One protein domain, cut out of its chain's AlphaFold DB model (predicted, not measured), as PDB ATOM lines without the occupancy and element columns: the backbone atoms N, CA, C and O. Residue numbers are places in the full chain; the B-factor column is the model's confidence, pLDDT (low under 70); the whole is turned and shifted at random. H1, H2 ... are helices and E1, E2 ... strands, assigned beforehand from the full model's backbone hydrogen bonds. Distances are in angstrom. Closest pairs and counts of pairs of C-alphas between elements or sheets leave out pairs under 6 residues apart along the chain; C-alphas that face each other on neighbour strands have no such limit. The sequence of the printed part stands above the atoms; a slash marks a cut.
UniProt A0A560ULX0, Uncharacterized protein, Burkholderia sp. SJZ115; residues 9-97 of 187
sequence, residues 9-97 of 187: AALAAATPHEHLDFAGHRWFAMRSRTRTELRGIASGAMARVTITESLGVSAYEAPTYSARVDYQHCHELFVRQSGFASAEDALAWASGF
ATOM      1  N   ALA A   9     -25.643  28.842 -22.685       83.19
ATOM      2  CA  ALA A   9     -26.134  29.371 -23.947       83.19
ATOM      3  C   ALA A   9     -27.654  29.621 -23.951       83.19
ATOM      4  O   ALA A   9     -28.094  30.642 -24.489       83.19
ATOM      5  N   ALA A  10     -28.456  28.705 -23.398       82.94
ATOM      6  CA  ALA A  10     -29.906  28.859 -23.295       82.94
ATOM      7  C   ALA A  10     -30.289  29.904 -22.235       82.94
ATOM      8  O   ALA A  10     -31.123  30.766 -22.509       82.94
ATOM      9  N   LEU A  11     -29.620  29.891 -21.076       80.31
ATOM     10  CA  LEU A  11     -29.810  30.892 -20.019       80.31
ATOM     11  C   LEU A  11     -29.504  32.314 -20.512       80.31
ATOM     12  O   LEU A  11     -30.294  33.236 -20.307       80.31
ATOM     13  N   ALA A  12     -28.391  32.490 -21.226       81.00
ATOM     14  CA  ALA A  12     -28.012  33.772 -21.808       81.00
ATOM     15  C   ALA A  12     -29.012  34.246 -22.878       81.00
ATOM     16  O   ALA A  12     -29.288  35.437 -22.975       81.00
ATOM     17  N   ALA A  13     -29.594  33.333 -23.664       79.44
ATOM     18  CA  ALA A  13     -30.611  33.682 -24.659       79.44
ATOM     19  C   ALA A  13     -31.948  34.111 -24.028       79.44
ATOM     20  O   ALA A  13     -32.635  34.969 -24.577       79.44
ATOM     21  N   ALA A  14     -32.307  33.537 -22.876       74.38
ATOM     22  CA  ALA A  14     -33.520  33.886 -22.135       74.38
ATOM     23  C   ALA A  14     -33.407  35.214 -21.363       74.38
ATOM     24  O   ALA A  14     -34.426  35.766 -20.948       74.38
ATOM     25  N   THR A  15     -32.190  35.741 -21.193       70.69
ATOM     26  CA  THR A  15     -31.906  36.928 -20.373       70.69
ATOM     27  C   THR A  15     -31.261  38.021 -21.236       70.69
ATOM     28  O   THR A  15     -30.049  38.206 -21.196       70.69
ATOM     29  N   PRO A  16     -32.037  38.766 -22.047       60.12
ATOM     30  CA  PRO A  16     -31.511  39.763 -22.989       60.12
ATOM     31  C   PRO A  16     -30.955  41.040 -22.322       60.12
ATOM     32  O   PRO A  16     -30.695  42.034 -22.998       60.12
ATOM     33  N   HIS A  17     -30.785  41.042 -21.001       55.56
ATOM     34  CA  HIS A  17     -30.168  42.124 -20.240       55.56
ATOM     35  C   HIS A  17     -28.753  41.698 -19.840       55.56
ATOM     36  O   HIS A  17     -28.524  40.521 -19.596       55.56
ATOM     37  N   GLU A  18     -27.810  42.645 -19.773       65.19
ATOM     38  CA  GLU A  18     -26.349  42.437 -19.630       65.19
ATOM     39  C   GLU A  18     -25.903  41.547 -18.449       65.19
ATOM     40  O   GLU A  18     -24.716  41.247 -18.294       65.19
ATOM     41  N   HIS A  19     -26.835  41.127 -17.595       76.69
ATOM     42  CA  HIS A  19     -26.588  40.388 -16.377       76.69
ATOM     43  C   HIS A  19     -27.478  39.149 -16.281       76.69
ATOM     44  O   HIS A  19     -28.698  39.241 -16.397       76.69
ATOM     45  N   LEU A  20     -26.843  38.012 -16.016       84.19
ATOM     46  CA  LEU A  20     -27.473  36.723 -15.763       84.19
ATOM     47  C   LEU A  20     -27.250  36.340 -14.300       84.19
ATOM     48  O   LEU A  20     -26.110  36.363 -13.832       84.19
ATOM     49  N   ASP A  21     -28.305  35.928 -13.604       85.06
ATOM     50  CA  ASP A  21     -28.173  35.290 -12.297       85.06
ATOM     51  C   ASP A  21     -28.050  33.773 -12.483       85.06
ATOM     52  O   ASP A  21     -28.924  33.121 -13.053       85.06
ATOM     53  N   PHE A  22     -26.940  33.203 -12.015       84.88
ATOM     54  CA  PHE A  22     -26.653  31.773 -12.086       84.88
ATOM     55  C   PHE A  22     -25.987  31.321 -10.787       84.88
ATOM     56  O   PHE A  22     -25.028  31.946 -10.322       84.88
ATOM     57  N   ALA A  23     -26.526  30.250 -10.196       85.06
ATOM     58  CA  ALA A  23     -26.060  29.660  -8.939       85.06
ATOM     59  C   ALA A  23     -25.895  30.680  -7.788       85.06
ATOM     60  O   ALA A  23     -24.945  30.618  -7.016       85.06
ATOM     61  N   GLY A  24     -26.815  31.648  -7.683       84.31
ATOM     62  CA  GLY A  24     -26.790  32.676  -6.632       84.31
ATOM     63  C   GLY A  24     -25.784  33.811  -6.857       84.31
ATOM     64  O   GLY A  24     -25.612  34.654  -5.979       84.31
ATOM     65  N   HIS A  25     -25.142  33.864  -8.025       86.12
ATOM     66  CA  HIS A  25     -24.199  34.913  -8.400       86.12
ATOM     67  C   HIS A  25     -24.655  35.650  -9.657       86.12
ATOM     68  O   HIS A  25     -25.307  35.073 -10.525       86.12
ATOM     69  N   ARG A  26     -24.255  36.921  -9.763       88.38
ATOM     70  CA  ARG A  26     -24.532  37.777 -10.917       88.38
ATOM     71  C   ARG A  26     -23.350  37.787 -11.883       88.38
ATOM     72  O   ARG A  26     -22.220  38.112 -11.495       88.38
ATOM     73  N   TRP A  27     -23.631  37.489 -13.145       90.38
ATOM     74  CA  TRP A  27     -22.647  37.264 -14.200       90.38
ATOM     75  C   TRP A  27     -22.879  38.166 -15.401       90.38
ATOM     76  O   TRP A  27     -24.013  38.459 -15.762       90.38
ATOM     77  N   PHE A  28     -21.793  38.573 -16.043       89.44
ATOM     78  CA  PHE A  28     -21.811  39.159 -17.370       89.44
ATOM     79  C   PHE A  28     -21.659  38.026 -18.377       89.44
ATOM     80  O   PHE A  28     -20.646  37.319 -18.364       89.44
ATOM     81  N   ALA A  29     -22.672  37.833 -19.217       89.62
ATOM     82  CA  ALA A  29     -22.690  36.770 -20.206       89.62
ATOM     83  C   ALA A  29     -22.211  37.288 -21.567       89.62
ATOM     84  O   ALA A  29     -22.746  38.254 -22.103       89.62
ATOM     85  N   MET A  30     -21.232  36.611 -22.162       88.56
ATOM     86  CA  MET A  30     -20.822  36.831 -23.547       88.56
ATOM     87  C   MET A  30     -20.993  35.554 -24.339       88.56
ATOM     88  O   MET A  30     -20.600  34.475 -23.901       88.56
ATOM     89  N   ARG A  31     -21.528  35.682 -25.550       86.00
ATOM     90  CA  ARG A  31     -21.698  34.554 -26.456       86.00
ATOM     91  C   ARG A  31     -20.923  34.770 -27.744       86.00
ATOM     92  O   ARG A  31     -21.067  35.794 -28.405       86.00
ATOM     93  N   SER A  32     -20.164  33.756 -28.143       84.00
ATOM     94  CA  SER A  32     -19.471  33.700 -29.426       84.00
ATOM     95  C   SER A  32     -19.664  32.325 -30.066       84.00
ATOM     96  O   SER A  32     -18.996  31.362 -29.694       84.00
ATOM     97  N   ARG A  33     -20.566  32.231 -31.053       84.31
ATOM     98  CA  ARG A  33     -20.907  30.983 -31.767       84.31
ATOM     99  C   ARG A  33     -21.261  29.840 -30.799       84.31
ATOM    100  O   ARG A  33     -22.347  29.853 -30.220       84.31
ATOM    101  N   THR A  34     -20.351  28.882 -30.638       85.94
ATOM    102  CA  THR A  34     -20.473  27.672 -29.814       85.94
ATOM    103  C   THR A  34     -19.974  27.860 -28.383       85.94
ATOM    104  O   THR A  34     -19.997  26.913 -27.608       85.94
ATOM    105  N   ARG A  35     -19.512  29.058 -28.020       90.69
ATOM    106  CA  ARG A  35     -18.943  29.352 -26.707       90.69
ATOM    107  C   ARG A  35     -19.783  30.379 -25.960       90.69
ATOM    108  O   ARG A  35     -20.131  31.417 -26.528       90.69
ATOM    109  N   THR A  36     -20.027  30.111 -24.683       92.38
ATOM    110  CA  THR A  36     -20.638  31.053 -23.740       92.38
ATOM    111  C   THR A  36     -19.661  31.294 -22.592       92.38
ATOM    112  O   THR A  36     -19.190  30.343 -21.974       92.38
ATOM    113  N   GLU A  37     -19.328  32.550 -22.311       93.31
ATOM    114  CA  GLU A  37     -18.533  32.956 -21.148       93.31
ATOM    115  C   GLU A  37     -19.431  33.660 -20.133       93.31
ATOM    116  O   GLU A  37     -20.150  34.590 -20.489       93.31
ATOM    117  N   LEU A  38     -19.332  33.268 -18.868       92.75
ATOM    118  CA  LEU A  38     -19.862  34.007 -17.732       92.75
ATOM    119  C   LEU A  38     -18.695  34.595 -16.946       92.75
ATOM    120  O   LEU A  38     -17.865  33.848 -16.429       92.75
ATOM    121  N   ARG A  39     -18.634  35.923 -16.837       92.19
ATOM    122  CA  ARG A  39     -17.655  36.637 -16.001       92.19
ATOM    123  C   ARG A  39     -18.342  37.207 -14.772       92.19
ATOM    124  O   ARG A  39     -19.365  37.874 -14.910       92.19
ATOM    125  N   GLY A  40     -17.824  36.944 -13.578       89.62
ATOM    126  CA  GLY A  40     -18.448  37.461 -12.361       89.62
ATOM    127  C   GLY A  40     -18.374  38.990 -12.290       89.62
ATOM    128  O   GLY A  40     -17.344  39.583 -12.603       89.62
ATOM    129  N   ILE A  41     -19.475  39.637 -11.892       82.31
ATOM    130  CA  ILE A  41     -19.576  41.112 -11.823       82.31
ATOM    131  C   ILE A  41     -19.402  41.636 -10.390       82.31
ATOM    132  O   ILE A  41     -19.010  42.783 -10.180       82.31
ATOM    133  N   ALA A  42     -19.730  40.818  -9.390       68.00
ATOM    134  CA  ALA A  42     -19.746  41.238  -7.993       68.00
ATOM    135  C   ALA A  42     -18.334  41.417  -7.417       68.00
ATOM    136  O   ALA A  42     -17.405  40.733  -7.826       68.00
ATOM    137  N   SER A  43     -18.180  42.282  -6.409       64.00
ATOM    138  CA  SER A  43     -16.948  42.388  -5.618       64.00
ATOM    139  C   SER A  43     -16.634  41.084  -4.872       64.00
ATOM    140  O   SER A  43     -17.544  40.403  -4.402       64.00
ATOM    141  N   GLY A  44     -15.349  40.774  -4.696       73.50
ATOM    142  CA  GLY A  44     -14.882  39.578  -3.984       73.50
ATOM    143  C   GLY A  44     -14.322  38.511  -4.925       73.50
ATOM    144  O   GLY A  44     -14.011  38.795  -6.081       73.50
ATOM    145  N   ALA A  45     -14.178  37.279  -4.429       75.25
ATOM    146  CA  ALA A  45     -13.526  36.190  -5.167       75.25
ATOM    147  C   ALA A  45     -14.185  35.907  -6.530       75.25
ATOM    148  O   ALA A  45     -13.494  35.656  -7.514       75.25
ATOM    149  N   MET A  46     -15.515  36.028  -6.620       84.38
ATOM    150  CA  MET A  46     -16.255  35.746  -7.855       84.38
ATOM    151  C   MET A  46     -16.033  36.782  -8.965       84.38
ATOM    152  O   MET A  46     -16.164  36.426 -10.130       84.38
ATOM    153  N   ALA A  47     -15.597  38.013  -8.656       86.44
ATOM    154  CA  ALA A  47     -15.219  39.012  -9.674       86.44
ATOM    155  C   ALA A  47     -14.069  38.541 -10.578       86.44
ATOM    156  O   ALA A  47     -13.808  39.115 -11.633       86.44
ATOM    157  N   ARG A  48     -13.311  37.547 -10.108       91.12
ATOM    158  CA  ARG A  48     -12.127  37.001 -10.768       91.12
ATOM    159  C   ARG A  48     -12.374  35.628 -11.374       91.12
ATOM    160  O   ARG A  48     -11.429  34.983 -11.812       91.12
ATOM    161  N   VAL A  49     -13.629  35.181 -11.388       94.25
ATOM    162  CA  VAL A  49     -14.009  33.892 -11.953       94.25
ATOM    163  C   VAL A  49     -14.616  34.091 -13.333       94.25
ATOM    164  O   VAL A  49     -15.506  34.920 -13.536       94.25
ATOM    165  N   THR A  50     -14.141  33.286 -14.280       95.44
ATOM    166  CA  THR A  50     -14.775  33.107 -15.584       95.44
ATOM    167  C   THR A  50     -15.155  31.645 -15.765       95.44
ATOM    168  O   THR A  50     -14.282  30.778 -15.752       95.44
ATOM    169  N   ILE A  51     -16.439  31.371 -15.988       96.06
ATOM    170  CA  ILE A  51     -16.926  30.053 -16.406       96.06
ATOM    171  C   ILE A  51     -17.132  30.086 -17.916       96.06
ATOM    172  O   ILE A  51     -17.713  31.020 -18.461       96.06
ATOM    173  N   THR A  52     -16.617  29.088 -18.619       96.19
ATOM    174  CA  THR A  52     -16.772  28.939 -20.065       96.19
ATOM    175  C   THR A  52     -17.480  27.632 -20.357       96.19
ATOM    176  O   THR A  52     -16.973  26.575 -19.992       96.19
ATOM    177  N   GLU A  53     -18.578  27.711 -21.094       95.31
ATOM    178  CA  GLU A  53     -19.227  26.594 -21.772       95.31
ATOM    179  C   GLU A  53     -18.749  26.531 -23.224       95.31
ATOM    180  O   GLU A  53     -18.721  27.549 -23.921       95.31
ATOM    181  N   SER A  54     -18.405  25.332 -23.688       93.00
ATOM    182  CA  SER A  54     -18.181  25.025 -25.102       93.00
ATOM    183  C   SER A  54     -19.184  23.965 -25.540       93.00
ATOM    184  O   SER A  54     -19.151  22.833 -25.054       93.00
ATOM    185  N   LEU A  55     -20.079  24.340 -26.451       88.31
ATOM    186  CA  LEU A  55     -21.005  23.418 -27.094       88.31
ATOM    187  C   LEU A  55     -20.234  22.514 -28.060       88.31
ATOM    188  O   LEU A  55     -19.333  22.981 -28.767       88.31
ATOM    189  N   GLY A  56     -20.609  21.237 -28.089       80.44
ATOM    190  CA  GLY A  56     -20.067  20.269 -29.032       80.44
ATOM    191  C   GLY A  56     -20.415  20.585 -30.489       80.44
ATOM    192  O   GLY A  56     -21.197  21.488 -30.798       80.44
ATOM    193  N   VAL A  57     -19.822  19.827 -31.407       79.12
ATOM    194  CA  VAL A  57     -20.001  20.009 -32.859       79.12
ATOM    195  C   VAL A  57     -21.418  19.625 -33.293       79.12
ATOM    196  O   VAL A  57     -21.933  20.150 -34.281       79.12
ATOM    197  N   SER A  58     -22.065  18.727 -32.548       78.38
ATOM    198  CA  SER A  58     -23.442  18.299 -32.795       78.38
ATOM    199  C   SER A  58     -24.366  18.664 -31.635       78.38
ATOM    200  O   SER A  58     -23.936  18.767 -30.491       78.38
ATOM    201  N   ALA A  59     -25.664  18.778 -31.918       73.31
ATOM    202  CA  ALA A  59     -26.685  19.037 -30.899       73.31
ATOM    203  C   ALA A  59     -26.833  17.904 -29.858       73.31
ATOM    204  O   ALA A  59     -27.486  18.100 -28.839       73.31
ATOM    205  N   TYR A  60     -26.255  16.728 -30.125       75.38
ATOM    206  CA  TYR A  60     -26.295  15.559 -29.242       75.38
ATOM    207  C   TYR A  60     -25.034  15.411 -28.388       75.38
ATOM    208  O   TYR A  60     -24.997  14.579 -27.485       75.38
ATOM    209  N   GLU A  61     -23.991  16.184 -28.685       83.50
ATOM    210  CA  GLU A  61     -22.763  16.182 -27.906       83.50
ATOM    211  C   GLU A  61     -22.953  17.060 -26.666       83.50
ATOM    212  O   GLU A  61     -23.377  18.215 -26.761       83.50
ATOM    213  N   ALA A  62     -22.659  16.496 -25.495       86.12
ATOM    214  CA  ALA A  62     -22.786  17.220 -24.242       86.12
ATOM    215  C   ALA A  62     -21.826  18.427 -24.216       86.12
ATOM    216  O   ALA A  62     -20.684  18.311 -24.669       86.12
ATOM    217  N   PRO A  63     -22.258  19.583 -23.684       90.50
ATOM    218  CA  PRO A  63     -21.366  20.718 -23.497       90.50
ATOM    219  C   PRO A  63     -20.222  20.362 -22.545       90.50
ATOM    220  O   PRO A  63     -20.387  19.574 -21.615       90.50
ATOM    221  N   THR A  64     -19.070  20.991 -22.753       93.81
ATOM    222  CA  THR A  64     -17.939  20.919 -21.821       93.81
ATOM    223  C   THR A  64     -17.730  22.263 -21.152       93.81
ATOM    224  O   THR A  64     -17.886  23.316 -21.779       93.81
ATOM    225  N   TYR A  65     -17.347  22.232 -19.879       95.88
ATOM    226  CA  TYR A  65     -17.150  23.444 -19.098       95.88
ATOM    227  C   TYR A  65     -15.698  23.586 -18.639       95.88
ATOM    228  O   TYR A  65     -14.966  22.613 -18.422       95.88
ATOM    229  N   SER A  66     -15.259  24.833 -18.513       97.31
ATOM    230  CA  SER A  66     -13.983  25.198 -17.902       97.31
ATOM    231  C   SER A  66     -14.161  26.401 -16.993       97.31
ATOM    232  O   SER A  66     -15.005  27.258 -17.252       97.31
ATOM    233  N   ALA A  67     -13.353  26.467 -15.947       97.50
ATOM    234  CA  ALA A  67     -13.309  27.574 -15.012       97.50
ATOM    235  C   ALA A  67     -11.917  28.199 -15.026       97.50
ATOM    236  O   ALA A  67     -10.909  27.494 -15.098       97.50
ATOM    237  N   ARG A  68     -11.870  29.525 -14.953       96.62
ATOM    238  CA  ARG A  68     -10.656  30.321 -14.786       96.62
ATOM    239  C   ARG A  68     -10.794  31.167 -13.529       96.62
ATOM    240  O   ARG A  68     -11.835  31.794 -13.352       96.62
ATOM    241  N   VAL A  69      -9.747  31.197 -12.709       95.56
ATOM    242  CA  VAL A  69      -9.628  32.087 -11.548       95.56
ATOM    243  C   VAL A  69      -8.405  32.973 -11.747       95.56
ATOM    244  O   VAL A  69      -7.287  32.470 -11.861       95.56
ATOM    245  N   ASP A  70      -8.617  34.281 -11.816       94.12
ATOM    246  CA  ASP A  70      -7.560  35.287 -11.927       94.12
ATOM    247  C   ASP A  70      -7.079  35.728 -10.535       94.12
ATOM    248  O   ASP A  70      -7.877  35.921  -9.612       94.12
ATOM    249  N   TYR A  71      -5.771  35.909 -10.358       92.19
ATOM    250  CA  TYR A  71      -5.240  36.443  -9.110       92.19
ATOM    251  C   TYR A  71      -5.469  37.949  -9.029       92.19
ATOM    252  O   TYR A  71      -5.365  38.699 -10.004       92.19
ATOM    253  N   GLN A  72      -5.781  38.420  -7.826       83.00
ATOM    254  CA  GLN A  72      -5.939  39.845  -7.596       83.00
ATOM    255  C   GLN A  72      -4.578  40.537  -7.753       83.00
ATOM    256  O   GLN A  72      -3.592  40.098  -7.181       83.00
ATOM    257  N   HIS A  73      -4.531  41.643  -8.499       78.25
ATOM    258  CA  HIS A  73      -3.331  42.473  -8.703       78.25
ATOM    259  C   HIS A  73      -2.222  41.900  -9.603       78.25
ATOM    260  O   HIS A  73      -1.275  42.625  -9.883       78.25
ATOM    261  N   CYS A  74      -2.360  40.687 -10.148       85.06
ATOM    262  CA  CYS A  74      -1.432  40.155 -11.150       85.06
ATOM    263  C   CYS A  74      -2.208  39.534 -12.316       85.06
ATOM    264  O   CYS A  74      -2.795  38.467 -12.182       85.06
ATOM    265  N   HIS A  75      -2.217  40.211 -13.466       80.69
ATOM    266  CA  HIS A  75      -2.978  39.777 -14.643       80.69
ATOM    267  C   HIS A  75      -2.383  38.541 -15.337       80.69
ATOM    268  O   HIS A  75      -3.083  37.848 -16.073       80.69
ATOM    269  N   GLU A  76      -1.100  38.262 -15.101       86.31
ATOM    270  CA  GLU A  76      -0.397  37.091 -15.629       86.31
ATOM    271  C   GLU A  76      -0.654  35.832 -14.792       86.31
ATOM    272  O   GLU A  76      -0.553  34.716 -15.304       86.31
ATOM    273  N   LEU A  77      -1.035  35.992 -13.519       93.56
ATOM    274  CA  LEU A  77      -1.311  34.880 -12.621       93.56
ATOM    275  C   LEU A  77      -2.795  34.504 -12.674       93.56
ATOM    276  O   LEU A  77      -3.651  35.146 -12.071       93.56
ATOM    277  N   PHE A  78      -3.090  33.417 -13.379       94.81
ATOM    278  CA  PHE A  78      -4.407  32.790 -13.403       94.81
ATOM    279  C   PHE A  78      -4.266  31.265 -13.387       94.81
ATOM    280  O   PHE A  78      -3.258  30.715 -13.826       94.81
ATOM    281  N   VAL A  79      -5.299  30.573 -12.914       96.00
ATOM    282  CA  VAL A  79      -5.430  29.119 -13.051       96.00
ATOM    283  C   VAL A  79      -6.634  28.808 -13.928       96.00
ATOM    284  O   VAL A  79      -7.634  29.530 -13.902       96.00
ATOM    285  N   ARG A  80      -6.551  27.740 -14.723       96.31
ATOM    286  CA  ARG A  80      -7.675  27.242 -15.515       96.31
ATOM    287  C   ARG A  80      -7.802  25.735 -15.358       96.31
ATOM    288  O   ARG A  80      -6.862  25.014 -15.671       96.31
ATOM    289  N   GLN A  81      -8.993  25.277 -14.995       97.00
ATOM    290  CA  GLN A  81      -9.371  23.869 -15.032       97.00
ATOM    291  C   GLN A  81     -10.434  23.661 -16.112       97.00
ATOM    292  O   GLN A  81     -11.320  24.494 -16.295       97.00
ATOM    293  N   SER A  82     -10.326  22.573 -16.873       96.56
ATOM    294  CA  SER A  82     -11.239  22.248 -17.980       96.56
ATOM    295  C   SER A  82     -11.757  20.819 -17.865       96.56
ATOM    296  O   SER A  82     -11.191  20.018 -17.126       96.56
ATOM    297  N   GLY A  83     -12.802  20.502 -18.633       94.50
ATOM    298  CA  GLY A  83     -13.353  19.148 -18.715       94.50
ATOM    299  C   GLY A  83     -14.438  18.856 -17.681       94.50
ATOM    300  O   GLY A  83     -14.728  17.693 -17.423       94.50
ATOM    301  N   PHE A  84     -15.041  19.889 -17.089       95.25
ATOM    302  CA  PHE A  84     -16.201  19.712 -16.222       95.25
ATOM    303  C   PHE A  84     -17.431  19.321 -17.049       95.25
ATOM    304  O   PHE A  84     -17.612  19.807 -18.171       95.25
ATOM    305  N   ALA A  85     -18.279  18.467 -16.474       91.94
ATOM    306  CA  ALA A  85     -19.530  18.017 -17.084       91.94
ATOM    307  C   ALA A  85     -20.682  19.023 -16.903       91.94
ATOM    308  O   ALA A  85     -21.650  18.984 -17.660       91.94
ATOM    309  N   SER A  86     -20.576  19.929 -15.926       92.38
ATOM    310  CA  SER A  86     -21.575  20.960 -15.632       92.38
ATOM    311  C   SER A  86     -20.935  22.314 -15.302       92.38
ATOM    312  O   SER A  86     -19.747  22.401 -14.962       92.38
ATOM    313  N   ALA A  87     -21.728  23.385 -15.403       92.06
ATOM    314  CA  ALA A  87     -21.311  24.726 -14.999       92.06
ATOM    315  C   ALA A  87     -21.201  24.845 -13.469       92.06
ATOM    316  O   ALA A  87     -20.339  25.564 -12.967       92.06
ATOM    317  N   GLU A  88     -22.038  24.116 -12.735       92.25
ATOM    318  CA  GLU A  88     -22.054  24.040 -11.278       92.25
ATOM    319  C   GLU A  88     -20.778  23.392 -10.735       92.25
ATOM    320  O   GLU A  88     -20.192  23.930  -9.800       92.25
ATOM    321  N   ASP A  89     -20.288  22.309 -11.350       94.56
ATOM    322  CA  ASP A  89     -19.013  21.687 -10.959       94.56
ATOM    323  C   ASP A  89     -17.837  22.642 -11.194       94.56
ATOM    324  O   ASP A  89     -16.943  22.778 -10.354       94.56
ATOM    325  N   ALA A  90     -17.853  23.342 -12.333       95.69
ATOM    326  CA  ALA A  90     -16.842  24.337 -12.669       95.69
ATOM    327  C   ALA A  90     -16.848  25.499 -11.659       95.69
ATOM    328  O   ALA A  90     -15.787  25.961 -11.228       95.69
ATOM    329  N   LEU A  91     -18.036  25.948 -11.245       93.31
ATOM    330  CA  LEU A  91     -18.208  26.973 -10.221       93.31
ATOM    331  C   LEU A  91     -17.779  26.484  -8.834       93.31
ATOM    332  O   LEU A  91     -17.076  27.208  -8.132       93.31
ATOM    333  N   ALA A  92     -18.152  25.265  -8.443       93.75
ATOM    334  CA  ALA A  92     -17.761  24.673  -7.170       93.75
ATOM    335  C   ALA A  92     -16.231  24.602  -7.057       93.75
ATOM    336  O   ALA A  92     -15.669  25.069  -6.066       93.75
ATOM    337  N   TRP A  93     -15.551  24.146  -8.116       96.31
ATOM    338  CA  TRP A  93     -14.089  24.163  -8.186       96.31
ATOM    339  C   TRP A  93     -13.522  25.582  -8.065       96.31
ATOM    340  O   TRP A  93     -12.628  25.814  -7.254       96.31
ATOM    341  N   ALA A  94     -14.057  26.547  -8.823       95.19
ATOM    342  CA  ALA A  94     -13.564  27.925  -8.803       95.19
ATOM    343  C   ALA A  94     -13.759  28.601  -7.439       95.19
ATOM    344  O   ALA A  94     -12.892  29.344  -6.987       95.19
ATOM    345  N   SER A  95     -14.889  28.344  -6.780       91.25
ATOM    346  CA  SER A  95     -15.220  28.917  -5.472       91.25
ATOM    347  C   SER A  95     -14.405  28.316  -4.327       91.25
ATOM    348  O   SER A  95     -14.132  29.010  -3.350       91.25
ATOM    349  N   GLY A  96     -13.990  27.052  -4.457       92.69
ATOM    350  CA  GLY A  96     -13.107  26.379  -3.506       92.69
ATOM    351  C   GLY A  96     -11.615  26.555  -3.797       92.69
ATOM    352  O   GLY A  96     -10.793  26.099  -3.002       92.69
ATOM    353  N   PHE A  97     -11.240  27.179  -4.919       94.50
ATOM    354  CA  PHE A  97      -9.838  27.343  -5.286       94.50
ATOM    355  C   PHE A  97      -9.114  28.285  -4.317       94.50
ATOM    356  O   PHE A  97      -9.556  29.407  -4.060       94.50
TER     357      PHE A  97
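What this domain is: This is residues 9 to 97 of the 187 residues of an uncharacterized protein of Burkholderia sp. SJZ115 (UniProt A0A560ULX0). One twisted sheet of six antiparallel strands makes a curved wall, with helix H3 packed on one face over E4, E5 and E6. The short helix H1 covers the same face near the other end, over E2 and E3, and the four-residue helix H2 sits beside the strand ends, just before E4. The printed part has 89 residues, in the order H1, E1, E2, E3, H2, E4, E5, E6, H3, and the sheet runs E1, E2, E3, E4, E5, E6. The class is mixed, helices and strands. The whole is compact, with a radius of gyration of the C-alphas of 12.8 A and spans of 39 by 28 by 21 A.

How they stand to each other: The sheet holds two meanders, each strand the antiparallel neighbour of the one before: E1, residues 20 to 22, E2, residues 25 to 32, and E3, residues 35 to 40; then E4, residues 49 to 54, E5, residues 64 to 70, and E6, residues 78 to 84. In the pair E3 and E4, N 38 and O 51 are 2.8 A apart, within hydrogen-bond range. E4 and E5 are a hairpin, with N 52 and O 66 at 2.8 A, and so are E5 and E6, with N 67 and O 81 at 2.9 A. E2 and E3 are a hairpin, with N 30 and O 37 at 2.8 A. E1 and E2 are one too, with N 20 and O 27 at 2.9 A. The pairing of E2 is staggered: its residues 25 to 27 pair with E1 and its residues 27 to 32 with E3. Edge to edge, the strands' lines turn by 111 degrees. H3, residues 87 to 96, is on the sheet; its closest C-alphas with E5 are Ala 90 and Ala 67, 5.3 A apart. H1, residues 9 to 14, is on the sheet over E3 at a height of 8.2 A, only just slantwise to the strands at 30.2 degrees to E3 on the local plane. Their closest C-alphas, Ala 9 and Thr 36, are 5.8 A apart. The arrangement is two layers, H1 and H3 on one face of the sheet, yet H1 and H3 are apart. H2, residues 45 to 48, stands only just at the sheet's level, at 3.8 A. H2 and H3 are close but not clearly touching, with the closest C-alphas, Met 46 and Ser 95, 7.3 A apart. In H1 and H3 every O i to N i+4 pair is within hydrogen-bond range; H2 is too short for one.

Where its parts are: H1 begins at C-alpha 9, (-26.134, 29.371, -23.947). E2 is 21.6 A long, E5 20.3 A, E6 17.8 A, E3 16.5 A and E4 16.4 A. H3 is 14.2 A long and ends at C-alpha 96, (-13.107, 26.379, -3.506).

The domain as a whole: The C-alphas farthest apart, Tyr 60 and His 73, are 40.9 A apart. The printed part has no cut and no long link. Mean pLDDT of the printed part is 87.0; residues 16 to 18 and 42 to 43 are under 70.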